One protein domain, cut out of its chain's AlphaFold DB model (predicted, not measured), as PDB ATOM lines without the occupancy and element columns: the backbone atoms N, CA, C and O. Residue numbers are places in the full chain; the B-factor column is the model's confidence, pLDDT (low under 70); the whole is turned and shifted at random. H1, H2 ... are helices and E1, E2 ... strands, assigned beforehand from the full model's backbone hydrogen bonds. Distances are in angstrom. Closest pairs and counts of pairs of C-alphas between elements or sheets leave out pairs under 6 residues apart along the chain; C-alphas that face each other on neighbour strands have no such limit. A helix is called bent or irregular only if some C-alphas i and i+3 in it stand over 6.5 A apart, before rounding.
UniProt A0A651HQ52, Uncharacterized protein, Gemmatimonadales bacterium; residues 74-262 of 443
ATOM      1  N   ASP A  74      90.925 -19.319 294.760       90.12
ATOM      2  CA  ASP A  74      91.683 -18.071 294.727       90.12
ATOM      3  C   ASP A  74      92.830 -18.170 295.758       90.12
ATOM      4  O   ASP A  74      92.600 -18.612 296.891       90.12
ATOM      5  N   PRO A  75      94.075 -17.794 295.409       91.44
ATOM      6  CA  PRO A  75      95.262 -18.085 296.222       91.44
ATOM      7  C   PRO A  75      95.471 -17.123 297.408       91.44
ATOM      8  O   PRO A  75      96.606 -16.819 297.782       91.44
ATOM      9  N   ILE A  76      94.385 -16.647 298.022       93.44
ATOM     10  CA  ILE A  76      94.413 -15.761 299.192       93.44
ATOM     11  C   ILE A  76      94.653 -16.610 300.442       93.44
ATOM     12  O   ILE A  76      93.740 -17.268 300.942       93.44
ATOM     13  N   GLY A  77      95.878 -16.587 300.965       94.50
ATOM     14  CA  GLY A  77      96.266 -17.397 302.119       94.50
ATOM     15  C   GLY A  77      96.052 -16.711 303.463       94.50
ATOM     16  O   GLY A  77      95.808 -17.392 304.455       94.50
ATOM     17  N   ALA A  78      96.099 -15.382 303.524       96.50
ATOM     18  CA  ALA A  78      95.809 -14.629 304.742       96.50
ATOM     19  C   ALA A  78      95.266 -13.237 304.422       96.50
ATOM     20  O   ALA A  78      95.493 -12.713 303.334       96.50
ATOM     21  N   LEU A  79      94.574 -12.630 305.382       97.06
ATOM     22  CA  LEU A  79      94.052 -11.274 305.245       97.06
ATOM     23  C   LEU A  79      93.906 -10.567 306.589       97.06
ATOM     24  O   LEU A  79      93.778 -11.200 307.645       97.06
ATOM     25  N   LEU A  80      93.877  -9.242 306.531       97.75
ATOM     26  CA  LEU A  80      93.511  -8.349 307.620       97.75
ATOM     27  C   LEU A  80      92.600  -7.255 307.065       97.75
ATOM     28  O   LEU A  80      92.853  -6.746 305.989       97.75
ATOM     29  N   LEU A  81      91.560  -6.876 307.803       97.06
ATOM     30  CA  LEU A  81      90.693  -5.743 307.487       97.06
ATOM     31  C   LEU A  81      90.887  -4.667 308.555       97.06
ATOM     32  O   LEU A  81      90.670  -4.925 309.744       97.06
ATOM     33  N   ALA A  82      91.296  -3.480 308.116       96.94
ATOM     34  CA  ALA A  82      91.595  -2.300 308.916       96.94
ATOM     35  C   ALA A  82      90.552  -1.198 308.661       96.94
ATOM     36  O   ALA A  82      90.782  -0.278 307.877       96.94
ATOM     37  N   ASN A  83      89.391  -1.311 309.313       93.19
ATOM     38  CA  ASN A  83      88.260  -0.388 309.147       93.19
ATOM     39  C   ASN A  83      88.385   0.859 310.048       93.19
ATOM     40  O   ASN A  83      88.809   0.751 311.206       93.19
ATOM     41  N   VAL A  84      87.972   2.015 309.525       96.00
ATOM     42  CA  VAL A  84      87.881   3.319 310.217       96.00
ATOM     43  C   VAL A  84      86.566   4.030 309.856       96.00
ATOM     44  O   VAL A  84      86.526   5.225 309.597       96.00
ATOM     45  N   GLU A  85      85.458   3.294 309.816       92.06
ATOM     46  CA  GLU A  85      84.146   3.791 309.376       92.06
ATOM     47  C   GLU A  85      83.613   4.930 310.266       92.06
ATOM     48  O   GLU A  85      82.884   5.802 309.789       92.06
ATOM     49  N   GLY A  86      83.971   4.943 311.554       93.88
ATOM     50  CA  GLY A  86      83.623   6.003 312.503       93.88
ATOM     51  C   GLY A  86      84.512   7.252 312.442       93.88
ATOM     52  O   GLY A  86      84.136   8.278 313.011       93.88
ATOM     53  N   ASP A  87      85.660   7.183 311.766       96.94
ATOM     54  CA  ASP A  87      86.591   8.295 311.517       96.94
ATOM     55  C   ASP A  87      87.231   8.133 310.126       96.94
ATOM     56  O   ASP A  87      88.432   7.864 310.015       96.94
ATOM     57  N   PRO A  88      86.426   8.219 309.051       95.31
ATOM     58  CA  PRO A  88      86.891   7.890 307.715       95.31
ATOM     59  C   PRO A  88      87.848   8.953 307.169       95.31
ATOM     60  O   PRO A  88      87.859  10.110 307.599       95.31
ATOM     61  N   ASP A  89      88.640   8.551 306.181       97.94
ATOM     62  CA  ASP A  89      89.306   9.480 305.272       97.94
ATOM     63  C   ASP A  89      88.305  10.063 304.268       97.94
ATOM     64  O   ASP A  89      87.184   9.576 304.114       97.94
ATOM     65  N   GLU A  90      88.717  11.116 303.567       97.44
ATOM     66  CA  GLU A  90      87.980  11.665 302.428       97.44
ATOM     67  C   GLU A  90      87.641  10.582 301.391       97.44
ATOM     68  O   GLU A  90      86.513  10.524 300.893       97.44
ATOM     69  N   ILE A  91      88.607   9.708 301.092       98.25
ATOM     70  CA  ILE A  91      88.477   8.687 300.052       98.25
ATOM     71  C   ILE A  91      88.155   7.326 300.656       98.25
ATOM     72  O   ILE A  91      87.343   6.606 300.083       98.25
ATOM     73  N   TYR A  92      88.757   6.960 301.791       98.06
ATOM     74  CA  TYR A  92      88.740   5.581 302.288       98.06
ATOM     75  C   TYR A  92      87.984   5.375 303.612       98.06
ATOM     76  O   TYR A  92      88.104   6.146 304.562       98.06
ATOM     77  N   LEU A  93      87.262   4.255 303.692       96.50
ATOM     78  CA  LEU A  93      86.650   3.690 304.903       96.50
ATOM     79  C   LEU A  93      87.558   2.668 305.603       96.50
ATOM     80  O   LEU A  93      87.296   2.256 306.734       96.50
ATOM     81  N   GLY A  94      88.615   2.222 304.928       97.00
ATOM     82  CA  GLY A  94      89.560   1.252 305.456       97.00
ATOM     83  C   GLY A  94      90.335   0.539 304.360       97.00
ATOM     84  O   GLY A  94      90.117   0.758 303.167       97.00
ATOM     85  N   PHE A  95      91.228  -0.348 304.786       98.31
ATOM     86  CA  PHE A  95      92.054  -1.147 303.886       98.31
ATOM     87  C   PHE A  95      92.007  -2.623 304.258       98.31
ATOM     88  O   PHE A  95      91.915  -2.976 305.434       98.31
ATOM     89  N   GLU A  96      92.124  -3.489 303.260       97.62
ATOM     90  CA  GLU A  96      92.213  -4.933 303.424       97.62
ATOM     91  C   GLU A  96      93.490  -5.477 302.774       97.62
ATOM     92  O   GLU A  96      93.484  -5.805 301.586       97.62
ATOM     93  N   PRO A  97      94.609  -5.550 303.520       98.06
ATOM     94  CA  PRO A  97      95.781  -6.295 303.089       98.06
ATOM     95  C   PRO A  97      95.497  -7.798 303.023       98.06
ATOM     96  O   PRO A  97      94.995  -8.402 303.974       98.06
ATOM     97  N   GLN A  98      95.882  -8.405 301.910       96.56
ATOM     98  CA  GLN A  98      95.755  -9.817 301.586       96.56
ATOM     99  C   GLN A  98      97.130 -10.362 301.196       96.56
ATOM    100  O   GLN A  98      97.862  -9.743 300.423       96.56
ATOM    101  N   TRP A  99      97.479 -11.531 301.725       96.12
ATOM    102  CA  TRP A  99      98.691 -12.254 301.358       96.12
ATOM    103  C   TRP A  99      98.348 -13.402 300.418       96.12
ATOM    104  O   TRP A  99      97.616 -14.326 300.790       96.12
ATOM    105  N   PHE A 100      98.898 -13.346 299.213       94.38
ATOM    106  CA  PHE A 100      98.759 -14.374 298.196       94.38
ATOM    107  C   PHE A 100      99.883 -15.393 298.358       94.38
ATOM    108  O   PHE A 100     101.052 -15.025 298.445       94.38
ATOM    109  N   THR A 101      99.537 -16.678 298.405       89.19
ATOM    110  CA  THR A 101     100.489 -17.770 298.687       89.19
ATOM    111  C   THR A 101     100.963 -18.504 297.430       89.19
ATOM    112  O   THR A 101     101.332 -19.674 297.512       89.19
ATOM    113  N   GLY A 102     100.919 -17.861 296.258       86.06
ATOM    114  CA  GLY A 102     101.332 -18.454 294.984       86.06
ATOM    115  C   GLY A 102     100.162 -18.813 294.065       86.06
ATOM    116  O   GLY A 102      99.176 -18.089 293.958       86.06
ATOM    117  N   GLY A 103     100.272 -19.945 293.367       84.69
ATOM    118  CA  GLY A 103      99.281 -20.369 292.374       84.69
ATOM    119  C   GLY A 103      99.350 -19.543 291.088       84.69
ATOM    120  O   GLY A 103     100.415 -19.058 290.712       84.69
ATOM    121  N   TRP A 104      98.212 -19.399 290.405       85.06
ATOM    122  CA  TRP A 104      98.137 -18.689 289.123       85.06
ATOM    123  C   TRP A 104      98.408 -17.183 289.249       85.06
ATOM    124  O   TRP A 104      98.876 -16.573 288.298       85.06
ATOM    125  N   ALA A 105      98.151 -16.594 290.421       87.62
ATOM    126  CA  ALA A 105      98.320 -15.163 290.653       87.62
ATOM    127  C   ALA A 105      99.736 -14.771 291.112       87.62
ATOM    128  O   ALA A 105     100.063 -13.589 291.130       87.62
ATOM    129  N   GLY A 106     100.588 -15.735 291.480       91.81
ATOM    130  CA  GLY A 106     101.890 -15.465 292.097       91.81
ATOM    131  C   GLY A 106     101.822 -15.248 293.615       91.81
ATOM    132  O   GLY A 106     100.772 -15.368 294.244       91.81
ATOM    133  N   GLU A 107     102.981 -15.005 294.226       94.25
ATOM    134  CA  GLU A 107     103.124 -14.772 295.668       94.25
ATOM    135  C   GLU A 107     103.400 -13.291 295.931       94.25
ATOM    136  O   GLU A 107     104.250 -12.693 295.271       94.25
ATOM    137  N   GLY A 108     102.703 -12.708 296.906       95.62
ATOM    138  CA  GLY A 108     102.908 -11.317 297.301       95.62
ATOM    139  C   GLY A 108     101.696 -10.702 297.992       95.62
ATOM    140  O   GLY A 108     100.741 -11.389 298.358       95.62
ATOM    141  N   MET A 109     101.742  -9.389 298.188       97.12
ATOM    142  CA  MET A 109     100.685  -8.632 298.849       97.12
ATOM    143  C   MET A 109      99.752  -7.927 297.857       97.12
ATOM    144  O   MET A 109     100.189  -7.297 296.892       97.12
ATOM    145  N   VAL A 110      98.458  -7.977 298.157       97.25
ATOM    146  CA  VAL A 110      97.412  -7.151 297.546       97.25
ATOM    147  C   VAL A 110      96.735  -6.356 298.657       97.25
ATOM    148  O   VAL A 110      96.555  -6.867 299.755       97.25
ATOM    149  N   VAL A 111      96.366  -5.106 298.412       98.38
ATOM    150  CA  VAL A 111      95.626  -4.267 299.357       98.38
ATOM    151  C   VAL A 111      94.380  -3.744 298.664       98.38
ATOM    152  O   VAL A 111      94.479  -3.065 297.644       98.38
ATOM    153  N   LEU A 112      93.213  -4.023 299.240       97.38
ATOM    154  CA  LEU A 112      91.961  -3.402 298.815       97.38
ATOM    155  C   LEU A 112      91.741  -2.120 299.619       97.38
ATOM    156  O   LEU A 112      91.688  -2.168 300.845       97.38
ATOM    157  N   GLY A 113      91.629  -0.975 298.954       97.75
ATOM    158  CA  GLY A 113      91.208   0.292 299.546       97.75
ATOM    159  C   GLY A 113      89.702   0.461 299.394       97.75
ATOM    160  O   GLY A 113      89.217   0.710 298.291       97.75
ATOM    161  N   TRP A 114      88.963   0.327 300.493       95.25
ATOM    162  CA  TRP A 114      87.507   0.457 300.508       95.25
ATOM    163  C   TRP A 114      87.128   1.932 300.483       95.25
ATOM    164  O   TRP A 114      87.429   2.652 301.435       95.25
ATOM    165  N   ARG A 115      86.494   2.397 299.405       95.56
ATOM    166  CA  ARG A 115      86.195   3.819 299.216       95.56
ATOM    167  C   ARG A 115      84.881   4.230 299.877       95.56
ATOM    168  O   ARG A 115      83.980   3.418 300.084       95.56
ATOM    169  N   THR A 116      84.747   5.518 300.174       94.19
ATOM    170  CA  THR A 116      83.528   6.129 300.734       94.19
ATOM    171  C   THR A 116      82.345   6.104 299.758       94.19
ATOM    172  O   THR A 116      81.196   6.132 300.199       94.19
ATOM    173  N   ASP A 117      82.611   5.992 298.453       90.69
ATOM    174  CA  ASP A 117      81.613   5.827 297.386       90.69
ATOM    175  C   ASP A 117      81.161   4.367 297.171       90.69
ATOM    176  O   ASP A 117      80.286   4.113 296.345       90.69
ATOM    177  N   GLY A 118      81.713   3.414 297.931       86.06
ATOM    178  CA  GLY A 118      81.383   1.989 297.852       86.06
ATOM    179  C   GLY A 118      82.200   1.193 296.831       86.06
ATOM    180  O   GLY A 118      82.117  -0.037 296.837       86.06
ATOM    181  N   LEU A 119      83.007   1.849 295.991       89.31
ATOM    182  CA  LEU A 119      83.940   1.178 295.084       89.31
ATOM    183  C   LEU A 119      85.217   0.740 295.819       89.31
ATOM    184  O   LEU A 119      85.474   1.111 296.968       89.31
ATOM    185  N   VAL A 120      86.051  -0.042 295.138       92.19
ATOM    186  CA  VAL A 120      87.325  -0.530 295.681       92.19
ATOM    187  C   VAL A 120      88.499  -0.168 294.776       92.19
ATOM    188  O   VAL A 120      88.472  -0.431 293.572       92.19
ATOM    189  N   ASP A 121      89.550   0.397 295.369       97.44
ATOM    190  CA  ASP A 121      90.872   0.503 294.744       97.44
ATOM    191  C   ASP A 121      91.692  -0.755 295.057       97.44
ATOM    192  O   ASP A 121      91.696  -1.227 296.191       97.44
ATOM    193  N   VAL A 122      92.403  -1.301 294.071       97.69
ATOM    194  CA  VAL A 122      93.225  -2.510 294.229       97.69
ATOM    195  C   VAL A 122      94.692  -2.155 294.026       97.69
ATOM    196  O   VAL A 122      95.106  -1.800 292.924       97.69
ATOM    197  N   PHE A 123      95.495  -2.274 295.080       98.25
ATOM    198  CA  PHE A 123      96.942  -2.075 295.029       98.25
ATOM    199  C   PHE A 123      97.645  -3.427 295.106       98.25
ATOM    200  O   PHE A 123      97.310  -4.225 295.974       98.25
ATOM    201  N   HIS A 124      98.622  -3.703 294.248       97.75
ATOM    202  CA  HIS A 124      99.309  -5.001 294.249       97.75
ATOM    203  C   HIS A 124     100.819  -4.862 294.040       97.75
ATOM    204  O   HIS A 124     101.273  -3.905 293.411       97.75
ATOM    205  N   GLU A 125     101.599  -5.815 294.556       96.56
ATOM    206  CA  GLU A 125     103.037  -5.882 294.264       96.56
ATOM    207  C   GLU A 125     103.294  -6.204 292.785       96.56
ATOM    208  O   GLU A 125     102.489  -6.848 292.100       96.56
ATOM    209  N   SER A 126     104.468  -5.787 292.307       94.00
ATOM    210  CA  SER A 126     105.014  -6.237 291.026       94.00
ATOM    211  C   SER A 126     105.113  -7.763 291.001       94.00
ATOM    212  O   SER A 126     105.659  -8.372 291.920       94.00
ATOM    213  N   GLY A 127     104.667  -8.372 289.903       90.06
ATOM    214  CA  GLY A 127     104.731  -9.821 289.689       90.06
ATOM    215  C   GLY A 127     103.482 -10.590 290.124       90.06
ATOM    216  O   GLY A 127     103.391 -11.776 289.812       90.06
ATOM    217  N   ILE A 128     102.513  -9.929 290.764       93.94
ATOM    218  CA  ILE A 128     101.191 -10.512 291.005       93.94
ATOM    219  C   ILE A 128     100.338 -10.360 289.743       93.94
ATOM    220  O   ILE A 128     100.199  -9.264 289.197       93.94
ATOM    221  N   GLN A 129      99.756 -11.465 289.287       91.62
ATOM    222  CA  GLN A 129      98.817 -11.504 288.173       91.62
ATOM    223  C   GLN A 129      97.395 -11.535 288.719       91.62
ATOM    224  O   GLN A 129      96.958 -12.531 289.288       91.62
ATOM    225  N   LEU A 130      96.674 -10.434 288.552       90.25
ATOM    226  CA  LEU A 130      95.284 -10.315 288.972       90.25
ATOM    227  C   LEU A 130      94.382 -10.211 287.751       90.25
ATOM    228  O   LEU A 130      94.721  -9.535 286.780       90.25
ATOM    229  N   ASP A 131      93.217 -10.845 287.830       86.19
ATOM    230  CA  ASP A 131      92.118 -10.598 286.903       86.19
ATOM    231  C   ASP A 131      91.224  -9.484 287.482       86.19
ATOM    232  O   ASP A 131      90.589  -9.689 288.524       86.19
ATOM    233  N   PRO A 132      91.160  -8.298 286.846       86.06
ATOM    234  CA  PRO A 132      90.320  -7.197 287.303       86.06
ATOM    235  C   PRO A 132      88.829  -7.541 287.400       86.06
ATOM    236  O   PRO A 132      88.129  -6.967 288.240       86.06
ATOM    237  N   GLU A 133      88.329  -8.478 286.590       80.12
ATOM    238  CA  GLU A 133      86.913  -8.864 286.612       80.12
ATOM    239  C   GLU A 133      86.525  -9.525 287.942       80.12
ATOM    240  O   GLU A 133      85.406  -9.331 288.424       80.12
ATOM    241  N   LEU A 134      87.468 -10.200 288.611       78.75
ATOM    242  CA  LEU A 134      87.244 -10.814 289.925       78.75
ATOM    243  C   LEU A 134      86.968  -9.796 291.034       78.75
ATOM    244  O   LEU A 134      86.375 -10.150 292.048       78.75
ATOM    245  N   TYR A 135      87.349  -8.533 290.850       81.00
ATOM    246  CA  TYR A 135      87.127  -7.474 291.837       81.00
ATOM    247  C   TYR A 135      85.830  -6.697 291.598       81.00
ATOM    248  O   TYR A 135      85.431  -5.888 292.432       81.00
ATOM    249  N   ARG A 136      85.109  -6.973 290.502       71.75
ATOM    250  CA  ARG A 136      83.806  -6.345 290.223       71.75
ATOM    251  C   ARG A 136      82.687  -6.822 291.143       71.75
ATOM    252  O   ARG A 136      81.665  -6.153 291.231       71.75
ATOM    253  N   ILE A 137      82.869  -7.959 291.813       67.81
ATOM    254  CA  ILE A 137      81.911  -8.492 292.795       67.81
ATOM    255  C   ILE A 137      82.103  -7.906 294.202       67.81
ATOM    256  O   ILE A 137      81.321  -8.214 295.101       67.81
ATOM    257  N   THR A 138      83.147  -7.099 294.407       70.12
ATOM    258  CA  THR A 138      83.508  -6.525 295.705       70.12
ATOM    259  C   THR A 138      82.914  -5.124 295.847       70.12
ATOM    260  O   THR A 138      83.161  -4.264 295.007       70.12
ATOM    261  N   GLY A 139      82.150  -4.876 296.918       71.94
ATOM    262  CA  GLY A 139      81.474  -3.588 297.133       71.94
ATOM    263  C   GLY A 139      80.482  -3.261 296.010       71.94
ATOM    264  O   GLY A 139      79.723  -4.129 295.583       71.94
ATOM    265  N   GLU A 140      80.524  -2.023 295.516       78.38
ATOM    266  CA  GLU A 140      79.815  -1.568 294.305       78.38
ATOM    267  C   GLU A 140      80.631  -1.814 293.014       78.38
ATOM    268  O   GLU A 140      80.240  -1.393 291.923       78.38
ATOM    269  N   GLY A 141      81.776  -2.497 293.127       82.31
ATOM    270  CA  GLY A 141      82.695  -2.821 292.042       82.31
ATOM    271  C   GLY A 141      84.096  -2.234 292.231       82.31
ATOM    272  O   GLY A 141      84.404  -1.537 293.197       82.31
ATOM    273  N   MET A 142      84.969  -2.514 291.264       89.25
ATOM    274  CA  MET A 142      86.337  -2.000 291.248       89.25
ATOM    275  C   MET A 142      86.377  -0.601 290.614       89.25
ATOM    276  O   MET A 142      85.871  -0.409 289.510       89.25
ATOM    277  N   HIS A 143      87.026   0.356 291.281       94.56
ATOM    278  CA  HIS A 143      87.339   1.667 290.714       94.56
ATOM    279  C   HIS A 143      88.604   1.591 289.852       94.56
ATOM    280  O   HIS A 143      88.553   1.821 288.643       94.56
ATOM    281  N   ARG A 144      89.745   1.225 290.451       96.06
ATOM    282  CA  ARG A 144      91.011   1.099 289.720       96.06
ATOM    283  C   ARG A 144      91.951   0.091 290.367       96.06
ATOM    284  O   ARG A 144      92.027  -0.009 291.585       96.06
ATOM    285  N   MET A 145      92.717  -0.594 289.525       96.81
ATOM    286  CA  MET A 145      93.830  -1.449 289.926       96.81
ATOM    287  C   MET A 145      95.159  -0.774 289.580       96.81
ATOM    288  O   MET A 145      95.292  -0.179 288.504       96.81
ATOM    289  N   ALA A 146      96.130  -0.824 290.488       97.31
ATOM    290  CA  ALA A 146      97.443  -0.237 290.276       97.31
ATOM    291  C   ALA A 146      98.555  -1.004 291.001       97.31
ATOM    292  O   ALA A 146      98.472  -1.282 292.196       97.31
ATOM    293  N   GLU A 147      99.651  -1.247 290.290       97.88
ATOM    294  CA  GLU A 147     100.872  -1.766 290.896       97.88
ATOM    295  C   GLU A 147     101.476  -0.727 291.858       97.88
ATOM    296  O   GLU A 147     101.515   0.478 291.558       97.88
ATOM    297  N   ARG A 148     101.935  -1.178 293.029       97.75
ATOM    298  CA  ARG A 148     102.565  -0.351 294.063       97.75
ATOM    299  C   ARG A 148     103.713  -1.078 294.743       97.75
ATOM    300  O   ARG A 148     103.707  -2.289 294.931       97.75
ATOM    301  N   GLU A 149     104.686  -0.286 295.175       97.31
ATOM    302  CA  GLU A 149     105.710  -0.750 296.098       97.31
ATOM    303  C   GLU A 149     105.194  -0.658 297.541       97.31
ATOM    304  O   GLU A 149     104.814   0.423 298.002       97.31
ATOM    305  N   PHE A 150     105.233  -1.781 298.263       98.19
ATOM    306  CA  PHE A 150     104.956  -1.831 299.698       98.19
ATOM    307  C   PHE A 150     106.259  -1.781 300.495       98.19
ATOM    308  O   PHE A 150     107.095  -2.686 300.410       98.19
ATOM    309  N   ARG A 151     106.442  -0.718 301.285       96.56
ATOM    310  CA  ARG A 151     107.553  -0.566 302.235       96.56
ATOM    311  C   ARG A 151     107.143   0.279 303.443       96.56
ATOM    312  O   ARG A 151     106.811   1.452 303.247       96.56
ATOM    313  N   PRO A 152     107.277  -0.232 304.682       96.56
ATOM    314  CA  PRO A 152     107.520  -1.640 305.033       96.56
ATOM    315  C   PRO A 152     106.387  -2.556 304.528       96.56
ATOM    316  O   PRO A 152     105.386  -2.063 304.011       96.56
ATOM    317  N   ARG A 153     106.588  -3.880 304.587       95.00
ATOM    318  CA  ARG A 153     105.653  -4.886 304.045       95.00
ATOM    319  C   ARG A 153     105.527  -6.139 304.916       95.00
ATOM    320  O   ARG A 153     105.592  -7.266 304.432       95.00
ATOM    321  N   THR A 154     105.407  -5.950 306.220       97.00
ATOM    322  CA  THR A 154     105.307  -7.064 307.168       97.00
ATOM    323  C   THR A 154     103.845  -7.416 307.403       97.00
ATOM    324  O   THR A 154     103.046  -6.532 307.704       97.00
ATOM    325  N   LEU A 155     103.504  -8.703 307.312       96.75
ATOM    326  CA  LEU A 155     102.229  -9.257 307.765       96.75
ATOM    327  C   LEU A 155     102.473 -10.649 308.352       96.75
ATOM    328  O   LEU A 155     102.645 -11.628 307.633       96.75
ATOM    329  N   GLU A 156     102.502 -10.725 309.675       96.88
ATOM    330  CA  GLU A 156     102.820 -11.936 310.418       96.88
ATOM    331  C   GLU A 156     101.756 -12.231 311.468       96.88
ATOM    332  O   GLU A 156     101.186 -11.338 312.101       96.88
ATOM    333  N   PHE A 157     101.522 -13.519 311.700       96.06
ATOM    334  CA  PHE A 157     100.553 -13.986 312.678       96.06
ATOM    335  C   PHE A 157     101.224 -14.928 313.668       96.06
ATOM    336  O   PHE A 157     101.834 -15.927 313.292       96.06
ATOM    337  N   GLY A 158     101.070 -14.630 314.954       94.50
ATOM    338  CA  GLY A 158     101.672 -15.390 316.040       94.50
ATOM    339  C   GLY A 158     100.693 -15.750 317.159       94.50
ATOM    340  O   GLY A 158      99.481 -15.497 317.084       94.50
ATOM    341  N   PRO A 159     101.206 -16.339 318.253       93.81
ATOM    342  CA  PRO A 159     100.398 -16.678 319.424       93.81
ATOM    343  C   PRO A 159      99.751 -15.459 320.095       93.81
ATOM    344  O   PRO A 159      98.643 -15.570 320.621       93.81
ATOM    345  N   ALA A 160     100.426 -14.303 320.063       94.31
ATOM    346  CA  ALA A 160      99.924 -13.051 320.630       94.31
ATOM    347  C   ALA A 160      98.852 -12.387 319.750       94.31
ATOM    348  O   ALA A 160      97.960 -11.731 320.286       94.31
ATOM    349  N   GLY A 161      98.913 -12.612 318.434       96.38
ATOM    350  CA  GLY A 161      98.032 -11.999 317.451       96.38
ATOM    351  C   GLY A 161      98.765 -11.598 316.188       96.38
ATOM    352  O   GLY A 161      99.669 -12.317 315.763       96.38
ATOM    353  N   VAL A 162      98.353 -10.489 315.591       97.88
ATOM    354  CA  VAL A 162      98.946  -9.973 314.355       97.88
ATOM    355  C   VAL A 162     100.087  -8.984 314.629       97.88
ATOM    356  O   VAL A 162     100.038  -8.182 315.569       97.88
ATOM    357  N   HIS A 163     101.111  -9.047 313.782       98.31
ATOM    358  CA  HIS A 163     102.100  -7.999 313.580       98.31
ATOM    359  C   HIS A 163     102.074  -7.585 312.106       98.31
ATOM    360  O   HIS A 163     102.431  -8.370 311.232       98.31
ATOM    361  N   MET A 164     101.628  -6.365 311.830       98.38
ATOM    362  CA  MET A 164     101.637  -5.784 310.492       98.38
ATOM    363  C   MET A 164     102.312  -4.422 310.538       98.38
ATOM    364  O   MET A 164     102.053  -3.628 311.445       98.38
ATOM    365  N   ASP A 165     103.142  -4.166 309.538       98.50
ATOM    366  CA  ASP A 165     103.743  -2.866 309.270       98.50
ATOM    367  C   ASP A 165     103.802  -2.687 307.753       98.50
ATOM    368  O   ASP A 165     104.604  -3.327 307.065       98.50
ATOM    369  N   LEU A 166     102.875  -1.888 307.234       98.69
ATOM    370  CA  LEU A 166     102.626  -1.732 305.812       98.69
ATOM    371  C   LEU A 166     102.616  -0.256 305.431       98.69
ATOM    372  O   LEU A 166     101.890   0.536 306.028       98.69
ATOM    373  N   GLY A 167     103.370   0.105 304.393       98.62
ATOM    374  CA  GLY A 167     103.350   1.455 303.836       98.62
ATOM    375  C   GLY A 167     103.330   1.478 302.311       98.62
ATOM    376  O   GLY A 167     104.077   0.737 301.680       98.62
ATOM    377  N   PHE A 168     102.514   2.347 301.713       98.75
ATOM    378  CA  PHE A 168     102.427   2.547 300.257       98.75
ATOM    379  C   PHE A 168     101.853   3.917 299.905       98.75
ATOM    380  O   PHE A 168     101.545   4.705 300.792       98.75
ATOM    381  N   HIS A 169     101.736   4.213 298.613       98.75
ATOM    382  CA  HIS A 169     101.043   5.406 298.133       98.75
ATOM    383  C   HIS A 169      99.754   5.007 297.424       98.75
ATOM    384  O   HIS A 169      99.767   4.083 296.603       98.75
ATOM    385  N   ASP A 170      98.663   5.700 297.732       98.56
ATOM    386  CA  ASP A 170      97.367   5.465 297.100       98.56
ATOM    387  C   ASP A 170      97.335   5.958 295.631       98.56
ATOM    388  O   ASP A 170      98.371   6.108 294.963       98.56
ATOM    389  N   LEU A 171      96.140   6.133 295.061       98.19
ATOM    390  CA  LEU A 171      95.991   6.629 293.688       98.19
ATOM    391  C   LEU A 171      96.266   8.130 293.548       98.19
ATOM    392  O   LEU A 171      96.703   8.546 292.476       98.19
ATOM    393  N   GLU A 172      96.095   8.897 294.624       98.00
ATOM    394  CA  GLU A 172      96.357  10.340 294.686       98.00
ATOM    395  C   GLU A 172      97.803  10.651 295.108       98.00
ATOM    396  O   GLU A 172      98.202  11.808 295.237       98.00
ATOM    397  N   GLY A 173      98.617   9.614 295.322       98.12
ATOM    398  CA  GLY A 173     100.001   9.750 295.765       98.12
ATOM    399  C   GLY A 173     100.140  10.055 297.258       98.12
ATOM    400  O   GLY A 173     101.242  10.374 297.703       98.12
ATOM    401  N   ARG A 174      99.065   9.931 298.045       98.62
ATOM    402  CA  ARG A 174      99.092  10.116 299.500       98.62
ATOM    403  C   ARG A 174      99.716   8.896 300.156       98.62
ATOM    404  O   ARG A 174      99.443   7.755 299.775       98.62
ATOM    405  N   ARG A 175     100.560   9.120 301.161       98.50
ATOM    406  CA  ARG A 175     101.203   8.038 301.911       98.50
ATOM    407  C   ARG A 175     100.183   7.366 302.832       98.50
ATOM    408  O   ARG A 175      99.654   8.018 303.723       98.50
ATOM    409  N   VAL A 176      99.965   6.069 302.651       98.81
ATOM    410  CA  VAL A 176      99.169   5.219 303.542       98.81
ATOM    411  C   VAL A 176     100.112   4.404 304.420       98.81
ATOM    412  O   VAL A 176     101.072   3.810 303.922       98.81
ATOM    413  N   GLU A 177      99.841   4.367 305.719       98.75
ATOM    414  CA  GLU A 177     100.576   3.579 306.706       98.75
ATOM    415  C   GLU A 177      99.605   2.792 307.586       98.75
ATOM    416  O   GLU A 177      98.761   3.376 308.270       98.75
ATOM    417  N   LEU A 178      99.748   1.468 307.604       98.62
ATOM    418  CA  LEU A 178      98.998   0.570 308.474       98.62
ATOM    419  C   LEU A 178      99.965  -0.132 309.420       98.62
ATOM    420  O   LEU A 178     100.858  -0.857 308.986       98.62
ATOM    421  N   PHE A 179      99.754   0.034 310.719       98.69
ATOM    422  CA  PHE A 179     100.557  -0.615 311.741       98.69
ATOM    423  C   PHE A 179      99.666  -1.267 312.791       98.69
ATOM    424  O   PHE A 179      98.743  -0.650 313.326       98.69
ATOM    425  N   VAL A 180      99.969  -2.514 313.134       98.56
ATOM    426  CA  VAL A 180      99.386  -3.190 314.292       98.56
ATOM    427  C   VAL A 180     100.393  -4.158 314.889       98.56
ATOM    428  O   VAL A 180     101.068  -4.907 314.186       98.56
ATOM    429  N   ARG A 181     100.500  -4.167 316.214       98.56
ATOM    430  CA  ARG A 181     101.352  -5.104 316.943       98.56
ATOM    431  C   ARG A 181     100.666  -5.549 318.220       98.56
ATOM    432  O   ARG A 181     100.610  -4.802 319.198       98.56
ATOM    433  N   GLU A 182     100.176  -6.785 318.224       98.12
ATOM    434  CA  GLU A 182      99.599  -7.416 319.412       98.12
ATOM    435  C   GLU A 182     100.694  -8.075 320.270       98.12
ATOM    436  O   GLU A 182     101.423  -8.959 319.827       98.12
ATOM    437  N   THR A 183     100.789  -7.673 321.536       97.19
ATOM    438  CA  THR A 183     101.729  -8.204 322.547       97.19
ATOM    439  C   THR A 183     101.004  -8.769 323.774       97.19
ATOM    440  O   THR A 183     101.595  -9.002 324.829       97.19
ATOM    441  N   HIS A 184      99.690  -8.988 323.667       92.69
ATOM    442  CA  HIS A 184      98.875  -9.410 324.798       92.69
ATOM    443  C   HIS A 184      99.258 -10.830 325.277       92.69
ATOM    444  O   HIS A 184      99.182 -11.777 324.495       92.69
ATOM    445  N   PRO A 185      99.563 -11.039 326.576       91.94
ATOM    446  CA  PRO A 185     100.132 -12.302 327.065       91.94
ATOM    447  C   PRO A 185      99.128 -13.464 327.134       91.94
ATOM    448  O   PRO A 185      99.511 -14.629 327.187       91.94
ATOM    449  N   ARG A 186      97.820 -13.175 327.172       92.25
ATOM    450  CA  ARG A 186      96.783 -14.222 327.193       92.25
ATOM    451  C   ARG A 186      96.680 -14.899 325.817       92.25
ATOM    452  O   ARG A 186      96.564 -14.171 324.836       92.25
ATOM    453  N   PRO A 187      96.567 -16.235 325.731       91.88
ATOM    454  CA  PRO A 187      96.367 -16.922 324.456       91.88
ATOM    455  C   PRO A 187      95.132 -16.433 323.691       91.88
ATOM    456  O   PRO A 187      94.129 -16.027 324.299       91.88
ATOM    457  N   ARG A 188      95.200 -16.465 322.358       93.50
ATOM    458  CA  ARG A 188      94.053 -16.235 321.469       93.50
ATOM    459  C   ARG A 188      93.033 -17.364 321.544       93.50
ATOM    460  O   ARG A 188      93.315 -18.453 322.043       93.50
ATOM    461  N   ARG A 189      91.811 -17.060 321.113       95.19
ATOM    462  CA  ARG A 189      90.713 -18.028 320.984       95.19
ATOM    463  C   ARG A 189      90.002 -17.760 319.661       95.19
ATOM    464  O   ARG A 189      88.864 -17.285 319.698       95.19
ATOM    465  N   PRO A 190      90.704 -17.979 318.537       95.81
ATOM    466  CA  PRO A 190      90.136 -17.723 317.231       95.81
ATOM    467  C   PRO A 190      89.026 -18.738 316.925       95.81
ATOM    468  O   PRO A 190      88.831 -19.715 317.658       95.81
ATOM    469  N   PHE A 191      88.281 -18.498 315.856       96.00
ATOM    470  CA  PHE A 191      87.206 -19.373 315.389       96.00
ATOM    471  C   PHE A 191      87.157 -19.402 313.860       96.00
ATOM    472  O   PHE A 191      87.816 -18.600 313.209       96.00
ATOM    473  N   GLY A 192      86.425 -20.352 313.279       95.94
ATOM    474  CA  GLY A 192      86.186 -20.369 311.837       95.94
ATOM    475  C   GLY A 192      84.975 -19.523 311.450       95.94
ATOM    476  O   GLY A 192      84.017 -19.409 312.221       95.94
ATOM    477  N   LEU A 193      85.016 -18.932 310.260       95.12
ATOM    478  CA  LEU A 193      83.951 -18.074 309.747       95.12
ATOM    479  C   LEU A 193      83.784 -18.255 308.236       95.12
ATOM    480  O   LEU A 193      84.761 -18.154 307.504       95.12
ATOM    481  N   LEU A 194      82.551 -18.441 307.762       95.06
ATOM    482  CA  LEU A 194      82.206 -18.153 306.368       95.06
ATOM    483  C   LEU A 194      81.893 -16.658 306.256       95.06
ATOM    484  O   LEU A 194      80.899 -16.183 306.812       95.06
ATOM    485  N   ALA A 195      82.753 -15.903 305.574       91.38
ATOM    486  CA  ALA A 195      82.552 -14.471 305.423       91.38
ATOM    487  C   ALA A 195      81.306 -14.195 304.556       91.38
ATOM    488  O   ALA A 195      81.134 -14.822 303.508       91.38
ATOM    489  N   PRO A 196      80.434 -13.247 304.949       88.81
ATOM    490  CA  PRO A 196      79.168 -12.987 304.266       88.81
ATOM    491  C   PRO A 196      79.333 -12.136 302.995       88.81
ATOM    492  O   PRO A 196      78.515 -11.261 302.727       88.81
ATOM    493  N   VAL A 197      80.383 -12.377 302.202       81.12
ATOM    494  CA  VAL A 197      80.709 -11.584 300.999       81.12
ATOM    495  C   VAL A 197      79.624 -11.737 299.928       81.12
ATOM    496  O   VAL A 197      79.206 -10.757 299.321       81.12
ATOM    497  N   GLY A 198      79.067 -12.942 299.769       75.75
ATOM    498  CA  GLY A 198      77.933 -13.179 298.868       75.75
ATOM    499  C   GLY A 198      76.611 -12.561 299.340       75.75
ATOM    500  O   GLY A 198      75.646 -12.490 298.585       75.75
ATOM    501  N   GLY A 199      76.547 -12.060 300.578       76.62
ATOM    502  CA  GLY A 199      75.341 -11.487 301.172       76.62
ATOM    503  C   GLY A 199      74.800 -10.247 300.463       76.62
ATOM    504  O   GLY A 199      73.614  -9.964 300.615       76.62
ATOM    505  N   ALA A 200      75.605  -9.568 299.647       72.00
ATOM    506  CA  ALA A 200      75.205  -8.367 298.917       72.00
ATOM    507  C   ALA A 200      75.082  -8.544 297.395       72.00
ATOM    508  O   ALA A 200      74.567  -7.657 296.720       72.00
ATOM    509  N   ALA A 201      75.507  -9.683 296.840       74.69
ATOM    510  CA  ALA A 201      75.472  -9.890 295.397       74.69
ATOM    511  C   ALA A 201      74.025  -9.889 294.872       74.69
ATOM    512  O   ALA A 201      73.159 -10.574 295.421       74.69
ATOM    513  N   VAL A 202      73.762  -9.142 293.796       74.88
ATOM    514  CA  VAL A 202      72.449  -9.120 293.118       74.88
ATOM    515  C   VAL A 202      72.402 -10.157 291.995       74.88
ATOM    516  O   VAL A 202      71.439 -10.908 291.872       74.88
ATOM    517  N   ARG A 203      73.473 -10.231 291.196       81.50
ATOM    518  CA  ARG A 203      73.674 -11.217 290.124       81.50
ATOM    519  C   ARG A 203      74.997 -11.938 290.372       81.50
ATOM    520  O   ARG A 203      76.017 -11.513 289.832       81.50
ATOM    521  N   PRO A 204      75.024 -12.917 291.289       84.12
ATOM    522  CA  PRO A 204      76.268 -13.583 291.632       84.12
ATOM    523  C   PRO A 204      76.770 -14.415 290.442       84.12
ATOM    524  O   PRO A 204      75.988 -15.195 289.910       84.12
ATOM    525  N   PRO A 205      78.050 -14.309 290.047       86.69
ATOM    526  CA  PRO A 205      78.619 -15.184 289.019       86.69
ATOM    527  C   PRO A 205      78.927 -16.589 289.560       86.69
ATOM    528  O   PRO A 205      79.043 -17.537 288.804       86.69
ATOM    529  N   ALA A 206      79.054 -16.737 290.881       92.56
ATOM    530  CA  ALA A 206      79.396 -17.981 291.564       92.56
ATOM    531  C   ALA A 206      78.742 -18.020 292.951       92.56
ATOM    532  O   ALA A 206      78.349 -16.972 293.474       92.56
ATOM    533  N   LEU A 207      78.742 -19.179 293.613       94.06
ATOM    534  CA  LEU A 207      78.610 -19.241 295.073       94.06
ATOM    535  C   LEU A 207      80.000 -19.042 295.711       94.06
ATOM    536  O   LEU A 207      80.857 -19.918 295.559       94.06
ATOM    537  N   PRO A 208      80.257 -17.913 296.404       92.69
ATOM    538  CA  PRO A 208      81.562 -17.644 296.996       92.69
ATOM    539  C   PRO A 208      81.719 -18.342 298.352       92.69
ATOM    540  O   PRO A 208      80.896 -18.197 299.247       92.69
ATOM    541  N   MET A 209      82.822 -19.045 298.557       94.56
ATOM    542  CA  MET A 209      83.175 -19.686 299.822       94.56
ATOM    543  C   MET A 209      84.448 -19.036 300.346       94.56
ATOM    544  O   MET A 209      85.550 -19.519 300.111       94.56
ATOM    545  N   VAL A 210      84.284 -17.902 301.030       94.25
ATOM    546  CA  VAL A 210      85.376 -17.181 301.699       94.25
ATOM    547  C   VAL A 210      85.461 -17.690 303.136       94.25
ATOM    548  O   VAL A 210      84.806 -17.175 304.046       94.25
ATOM    549  N   LEU A 211      86.208 -18.771 303.323       96.00
ATOM    550  CA  LEU A 211      86.333 -19.483 304.586       96.00
ATOM    551  C   LEU A 211      87.568 -18.977 305.344       96.00
ATOM    552  O   LEU A 211      88.707 -19.170 304.928       96.00
ATOM    553  N   LEU A 212      87.338 -18.320 306.478       96.62
ATOM    554  CA  LEU A 212      88.366 -17.697 307.306       96.62
ATOM    555  C   LEU A 212      88.694 -18.612 308.486       96.62
ATOM    556  O   LEU A 212      87.946 -18.676 309.468       96.62
ATOM    557  N   ARG A 213      89.810 -19.338 308.398       95.50
ATOM    558  CA  ARG A 213      90.316 -20.189 309.481       95.50
ATOM    559  C   ARG A 213      91.129 -19.339 310.446       95.50
ATOM    560  O   ARG A 213      91.802 -18.381 310.069       95.50
ATOM    561  N   ASP A 214      91.030 -19.687 311.722       96.00
ATOM    562  CA  ASP A 214      91.660 -18.956 312.820       96.00
ATOM    563  C   ASP A 214      91.350 -17.444 312.822       96.00
ATOM    564  O   ASP A 214      92.197 -16.626 313.192       96.00
ATOM    565  N   PHE A 215      90.123 -17.085 312.435       96.94
ATOM    566  CA  PHE A 215      89.628 -15.717 312.446       96.94
ATOM    567  C   PHE A 215      89.599 -15.160 313.875       96.94
ATOM    568  O   PHE A 215      89.120 -15.816 314.811       96.94
ATOM    569  N   ASP A 216      90.103 -13.940 314.048       96.75
ATOM    570  CA  ASP A 216      90.072 -13.219 315.319       96.75
ATOM    571  C   ASP A 216      89.956 -11.705 315.089       96.75
ATOM    572  O   ASP A 216      90.147 -11.189 313.984       96.75
ATOM    573  N   PHE A 217      89.643 -10.992 316.164       97.12
ATOM    574  CA  PHE A 217      89.653  -9.535 316.196       97.12
ATOM    575  C   PHE A 217      90.908  -9.029 316.904       97.12
ATOM    576  O   PHE A 217      91.364  -9.617 317.889       97.12
ATOM    577  N   VAL A 218      91.412  -7.880 316.462       98.00
ATOM    578  CA  VAL A 218      92.542  -7.209 317.107       98.00
ATOM    579  C   VAL A 218      92.135  -6.753 318.507       98.00
ATOM    580  O   VAL A 218      91.152  -6.030 318.701       98.00
ATOM    581  N   ARG A 219      92.893  -7.146 319.527       97.44
ATOM    582  CA  ARG A 219      92.633  -6.740 320.917       97.44
ATOM    583  C   ARG A 219      92.957  -5.270 321.123       97.44
ATOM    584  O   ARG A 219      93.842  -4.725 320.478       97.44
ATOM    585  N   ARG A 220      92.290  -4.624 322.085       97.25
ATOM    586  CA  ARG A 220      92.658  -3.250 322.480       97.25
ATOM    587  C   ARG A 220      93.802  -3.206 323.479       97.25
ATOM    588  O   ARG A 220      94.691  -2.373 323.390       97.25
ATOM    589  N   ARG A 221      93.744  -4.071 324.493       96.69
ATOM    590  CA  ARG A 221      94.776  -4.120 325.530       96.69
ATOM    591  C   ARG A 221      95.999  -4.837 324.973       96.69
ATOM    592  O   ARG A 221      95.853  -5.929 324.437       96.69
ATOM    593  N   GLY A 222      97.181  -4.280 325.226       96.44
ATOM    594  CA  GLY A 222      98.439  -4.882 324.784       96.44
ATOM    595  C   GLY A 222      98.600  -4.836 323.268       96.44
ATOM    596  O   GLY A 222      99.171  -5.763 322.710       96.44
ATOM    597  N   THR A 223      98.075  -3.793 322.628       98.19
ATOM    598  CA  THR A 223      98.153  -3.604 321.184       98.19
ATOM    599  C   THR A 223      98.539  -2.169 320.890       98.19
ATOM    600  O   THR A 223      97.960  -1.241 321.452       98.19
ATOM    601  N   GLU A 224      99.506  -2.009 320.003       98.31
ATOM    602  CA  GLU A 224      99.794  -0.752 319.323       98.31
ATOM    603  C   GLU A 224      99.135  -0.820 317.945       98.31
ATOM    604  O   GLU A 224      99.237  -1.846 317.276       98.31
ATOM    605  N   ILE A 225      98.392   0.215 317.567       97.88
ATOM    606  CA  ILE A 225      97.588   0.248 316.344       97.88
ATOM    607  C   ILE A 225      97.612   1.665 315.778       97.88
ATOM    608  O   ILE A 225      97.458   2.623 316.535       97.88
ATOM    609  N   ARG A 226      97.819   1.791 314.469       98.31
ATOM    610  CA  ARG A 226      97.843   3.066 313.751       98.31
ATOM    611  C   ARG A 226      97.388   2.847 312.312       98.31
ATOM    612  O   ARG A 226      97.867   1.933 311.647       98.31
ATOM    613  N   LEU A 227      96.488   3.700 311.843       98.44
ATOM    614  CA  LEU A 227      96.207   3.903 310.425       98.44
ATOM    615  C   LEU A 227      96.436   5.379 310.154       98.44
ATOM    616  O   LEU A 227      95.819   6.208 310.822       98.44
ATOM    617  N   ALA A 228      97.326   5.702 309.224       98.69
ATOM    618  CA  ALA A 228      97.566   7.076 308.816       98.69
ATOM    619  C   ALA A 228      97.500   7.219 307.297       98.69
ATOM    620  O   ALA A 228      98.024   6.376 306.568       98.69
ATOM    621  N   ILE A 229      96.865   8.293 306.832       98.75
ATOM    622  CA  ILE A 229      96.813   8.685 305.423       98.75
ATOM    623  C   ILE A 229      97.291  10.131 305.348       98.75
ATOM    624  O   ILE A 229      96.763  11.002 306.032       98.75
ATOM    625  N   ASP A 230      98.341  10.371 304.566       98.19
ATOM    626  CA  ASP A 230      98.995  11.678 304.433       98.19
ATOM    627  C   ASP A 230      99.363  12.320 305.789       98.19
ATOM    628  O   ASP A 230      99.194  13.512 306.036       98.19
ATOM    629  N   GLY A 231      99.816  11.486 306.730       97.75
ATOM    630  CA  GLY A 231     100.182  11.905 308.085       97.75
ATOM    631  C   GLY A 231      99.006  12.171 309.035       97.75
ATOM    632  O   GLY A 231      99.244  12.366 310.229       97.75
ATOM    633  N   ARG A 232      97.750  12.136 308.569       98.31
ATOM    634  CA  ARG A 232      96.569  12.163 309.443       98.31
ATOM    635  C   ARG A 232      96.299  10.764 309.984       98.31
ATOM    636  O   ARG A 232      96.083   9.837 309.212       98.31
ATOM    637  N   GLU A 233      96.269  10.620 311.306       98.44
ATOM    638  CA  GLU A 233      95.851   9.375 311.958       98.44
ATOM    639  C   GLU A 233      94.325   9.245 312.013       98.44
ATOM    640  O   GLU A 233      93.622  10.227 312.258       98.44
ATOM    641  N   HIS A 234      93.839   8.017 311.834       98.25
ATOM    642  CA  HIS A 234      92.425   7.652 311.893       98.25
ATOM    643  C   HIS A 234      92.169   6.627 312.996       98.25
ATOM    644  O   HIS A 234      92.926   5.663 313.170       98.25
ATOM    645  N   ALA A 235      91.087   6.822 313.745       96.69
ATOM    646  CA  ALA A 235      90.734   5.962 314.865       96.69
ATOM    647  C   ALA A 235      90.067   4.645 314.406       96.69
ATOM    648  O   ALA A 235      89.023   4.680 313.756       96.69
ATOM    649  N   PRO A 236      90.592   3.466 314.805       95.62
ATOM    650  CA  PRO A 236      89.926   2.186 314.577       95.62
ATOM    651  C   PRO A 236      88.570   2.097 315.279       95.62
ATOM    652  O   PRO A 236      88.425   2.494 316.441       95.62
ATOM    653  N   ASP A 237      87.599   1.450 314.633       93.31
ATOM    654  CA  ASP A 237      86.273   1.303 315.226       93.31
ATOM    655  C   ASP A 237      86.268   0.332 316.415       93.31
ATOM    656  O   ASP A 237      86.794  -0.785 316.341       93.31
ATOM    657  N   PRO A 238      85.653   0.697 317.547       95.31
ATOM    658  CA  PRO A 238      85.485  -0.205 318.671       95.31
ATOM    659  C   PRO A 238      84.352  -1.218 318.428       95.31
ATOM    660  O   PRO A 238      83.212  -0.823 318.215       95.31
ATOM    661  N   LEU A 239      84.589  -2.525 318.626       90.75
ATOM    662  CA  LEU A 239      83.465  -3.467 318.739       90.75
ATOM    663  C   LEU A 239      82.695  -3.213 320.051       90.75
ATOM    664  O   LEU A 239      83.302  -3.074 321.121       90.75
ATOM    665  N   ALA A 240      81.361  -3.148 319.971       88.06
ATOM    666  CA  ALA A 240      80.491  -2.772 321.092       88.06
ATOM    667  C   ALA A 240      80.474  -3.798 322.243       88.06
ATOM    668  O   ALA A 240      80.201  -3.450 323.392       88.06
ATOM    669  N   PHE A 241      80.791  -5.059 321.952       88.56
ATOM    670  CA  PHE A 241      80.819  -6.154 322.919       88.56
ATOM    671  C   PHE A 241      82.185  -6.853 322.917       88.56
ATOM    672  O   PHE A 241      82.902  -6.836 321.915       88.56
ATOM    673  N   PRO A 242      82.591  -7.458 324.047       91.69
ATOM    674  CA  PRO A 242      83.859  -8.163 324.124       91.69
ATOM    675  C   PRO A 242      83.818  -9.497 323.369       91.69
ATOM    676  O   PRO A 242      82.825 -10.224 323.414       91.69
ATOM    677  N   MET A 243      84.952  -9.875 322.783       93.00
ATOM    678  CA  MET A 243      85.167 -11.182 322.165       93.00
ATOM    679  C   MET A 243      86.084 -12.019 323.046       93.00
ATOM    680  O   MET A 243      87.143 -11.563 323.473       93.00
ATOM    681  N   SER A 244      85.655 -13.237 323.388       90.94
ATOM    682  CA  SER A 244      86.424 -14.149 324.249       90.94
ATOM    683  C   SER A 244      86.881 -13.515 325.580       90.94
ATOM    684  O   SER A 244      87.915 -13.887 326.140       90.94
ATOM    685  N   GLY A 245      86.094 -12.567 326.106       90.75
ATOM    686  CA  GLY A 245      86.372 -11.837 327.348       90.75
ATOM    687  C   GLY A 245      87.336 -10.651 327.215       90.75
ATOM    688  O   GLY A 245      87.717 -10.080 328.233       90.75
ATOM    689  N   ALA A 246      87.732 -10.266 325.999       93.94
ATOM    690  CA  ALA A 246      88.579  -9.106 325.734       93.94
ATOM    691  C   ALA A 246      87.814  -8.023 324.963       93.94
ATOM    692  O   ALA A 246      86.983  -8.323 324.108       93.94
ATOM    693  N   ARG A 247      88.112  -6.748 325.241       96.44
ATOM    694  CA  ARG A 247      87.700  -5.651 324.356       96.44
ATOM    695  C   ARG A 247      88.562  -5.691 323.100       96.44
ATOM    696  O   ARG A 247      89.788  -5.772 323.206       96.44
ATOM    697  N   VAL A 248      87.915  -5.592 321.949       97.12
ATOM    698  CA  VAL A 248      88.558  -5.665 320.635       97.12
ATOM    699  C   VAL A 248      88.221  -4.430 319.801       97.12
ATOM    700  O   VAL A 248      87.246  -3.713 320.081       97.12
ATOM    701  N   TRP A 249      89.080  -4.133 318.839       97.31
ATOM    702  CA  TRP A 249      88.778  -3.266 317.706       97.31
ATOM    703  C   TRP A 249      87.999  -4.068 316.658       97.31
ATOM    704  O   TRP A 249      87.996  -5.298 316.689       97.31
ATOM    705  N   PHE A 250      87.328  -3.382 315.740       95.06
ATOM    706  CA  PHE A 250      86.648  -3.996 314.601       95.06
ATOM    707  C   PHE A 250      87.603  -4.308 313.438       95.06
ATOM    708  O   PHE A 250      87.182  -4.764 312.373       95.06
ATOM    709  N   TRP A 251      88.903  -4.136 313.680       97.00
ATOM    710  CA  TRP A 251      89.944  -4.734 312.865       97.00
ATOM    711  C   TRP A 251      89.977  -6.234 313.110       97.00
ATOM    712  O   TRP A 251      89.946  -6.703 314.254       97.00
ATOM    713  N   ARG A 252      90.025  -6.985 312.024       95.69
ATOM    714  CA  ARG A 252      89.838  -8.434 312.025       95.69
ATOM    715  C   ARG A 252      90.798  -9.065 311.048       95.69
ATOM    716  O   ARG A 252      91.146  -8.447 310.051       95.69
ATOM    717  N   TYR A 253      91.233 -10.275 311.335       97.75
ATOM    718  CA  TYR A 253      92.197 -10.957 310.489       97.75
ATOM    719  C   TYR A 253      91.965 -12.455 310.488       97.75
ATOM    720  O   TYR A 253      91.373 -13.021 311.411       97.75
ATOM    721  N   SER A 254      92.476 -13.095 309.446       97.44
ATOM    722  CA  SER A 254      92.593 -14.537 309.354       97.44
ATOM    723  C   SER A 254      93.989 -14.870 308.832       97.44
ATOM    724  O   SER A 254      94.338 -14.453 307.727       97.44
ATOM    725  N   PRO A 255      94.795 -15.625 309.598       96.62
ATOM    726  CA  PRO A 255      96.115 -16.057 309.150       96.62
ATOM    727  C   PRO A 255      96.048 -17.138 308.067       96.62
ATOM    728  O   PRO A 255      97.084 -17.523 307.533       96.62
ATOM    729  N   ARG A 256      94.859 -17.716 307.848       95.25
ATOM    730  CA  ARG A 256      94.623 -18.875 306.993       95.25
ATOM    731  C   ARG A 256      93.252 -18.743 306.345       95.25
ATOM    732  O   ARG A 256      92.243 -19.092 306.949       95.25
ATOM    733  N   SER A 257      93.224 -18.233 305.129       94.38
ATOM    734  CA  SER A 257      92.013 -18.107 304.327       94.38
ATOM    735  C   SER A 257      91.967 -19.200 303.267       94.38
ATOM    736  O   SER A 257      92.993 -19.657 302.769       94.38
ATOM    737  N   VAL A 258      90.756 -19.650 302.977       94.25
ATOM    738  CA  VAL A 258      90.437 -20.643 301.957       94.25
ATOM    739  C   VAL A 258      89.326 -20.016 301.134       94.25
ATOM    740  O   VAL A 258      88.202 -19.867 301.616       94.25
ATOM    741  N   VAL A 259      89.658 -19.579 299.924       93.75
ATOM    742  CA  VAL A 259      88.716 -18.899 299.033       93.75
ATOM    743  C   VAL A 259      88.451 -19.796 297.840       93.75
ATOM    744  O   VAL A 259      89.366 -20.123 297.085       93.75
ATOM    745  N   VAL A 260      87.201 -20.231 297.701       95.06
ATOM    746  CA  VAL A 260      86.762 -21.079 296.590       95.06
ATOM    747  C   VAL A 260      85.456 -20.543 296.018       95.06
ATOM    748  O   VAL A 260      84.563 -20.132 296.753       95.06
ATOM    749  N   ARG A 261      85.322 -20.561 294.698       94.56
ATOM    750  CA  ARG A 261      84.099 -20.231 293.968       94.56
ATOM    751  C   ARG A 261      83.554 -21.497 293.327       94.56
ATOM    752  O   ARG A 261      84.296 -22.229 292.676       94.56
ATOM    753  N   MET A 262      82.266 -21.758 293.518       95.62
ATOM    754  CA  MET A 262      81.588 -22.891 292.888       95.62
ATOM    755  C   MET A 262      80.849 -22.432 291.634       95.62
ATOM    756  O   MET A 262      80.049 -21.496 291.706       95.62
TER     757      MET A 262
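AT A GLANCE: This is residues 74 to 262 of the 443 residues of an uncharacterized protein of Gemmatimonadales bacterium (UniProt A0A651HQ52). Two sheets stand partly face to face as a sandwich, their strands crossed at 82 degrees: a large, twisted sheet of E1, E2, E3, E4, E5, E9, E10, E13 and E14, and a smaller, flatter one. E9 and E14 extend the large sheet beyond the small one, beside the bent strand E10, and the short helices H1 and H2 are on the large sheet. The printed part has 189 residues, with E1 to E4, H1, E5 to E9, H2 and E10 to E14 along the chain, and is mostly strand. The large sheet is branched and mixed; the small one, in the order E6 E7 E8 E11 E12, is all antiparallel. The whole is compact, with a radius of gyration of the C-alphas of 15.8 A and spans of 42 by 38 by 30 A.

IN THESE COORDINATES: E1, residues 76 to 83, begins at C-alpha 76 (94.413, -15.761, 299.192). E2 is 92 to 101, 26.4 A long; E3 is 107 to 115, 25.4 A; E4 is 120 to 124; H1 is 132 to 135; E5 is 142 to 147. E6 is 153 to 157, E7 is 162 to 169, E8 is 175 to 182, 23.4 A, and E9 is 191 to 194. H2, 196 to 200, is only just irregular: C-alphas 197 and 200 are 6.7 A apart. E10, 207 to 219, spans 32.0 A and bends by 62 degrees at residue 214. E11 is 223 to 229, E12 is 232 to 234, E13 is 248 to 254. E14, 256 to 262, ends at C-alpha 262 (81.588, -22.891, 292.888).

HOW THE PARTS SIT: E1 to E4 form a meander, each strand the antiparallel neighbour of the one before; N 80 and O 97 are 2.9 A apart, N 98 and O 110 2.7 A, N 111 and O 123 2.8 A. E4, H1 and E5 make a strand-helix-strand unit, two parallel neighbour strands with a helix between, its crossover right-handed; N 122 and O 144 are 2.8 A apart. On E1's other side from E2 is E13, with N 81 and O 252 2.8 A apart. E10 has E9 on one side, N 212 to O 193 2.8 A, and E13 and E14 on the other, N 218 to O 251 2.9 A and N 209 to O 260 2.7 A. E13 runs on into E14 at 66 degrees. H2 only grazes this sheet with residues 196 to 199; H1 has a height over the sheet of 9.0 A. H1 is too short for an O i to N i+4 pair; H2 has 0 of 1 within hydrogen-bond range, and 1 of 2 O i to N i+3 pairs. E6, E7 and E8 form a second meander, N 156 to O 163 2.8 A and N 164 to O 180 2.8 A; E11 follows beside E8, N 179 to O 226 2.8 A, and E11 and E12 are a hairpin, N 229 to O 232 2.9 A. Between the sheets, the closest C-alphas of E1 and E11, Ala 82 and Leu 227, are 7.9 A apart.

THE WHOLE: The C-alphas farthest apart, of Pro 185 and Arg 203, are 45.5 A apart. The printed part has no cut; the link E12 to E13, residues 235 to 247, is long. Mean pLDDT of the printed part is 93.6, and residue 137 is under 70.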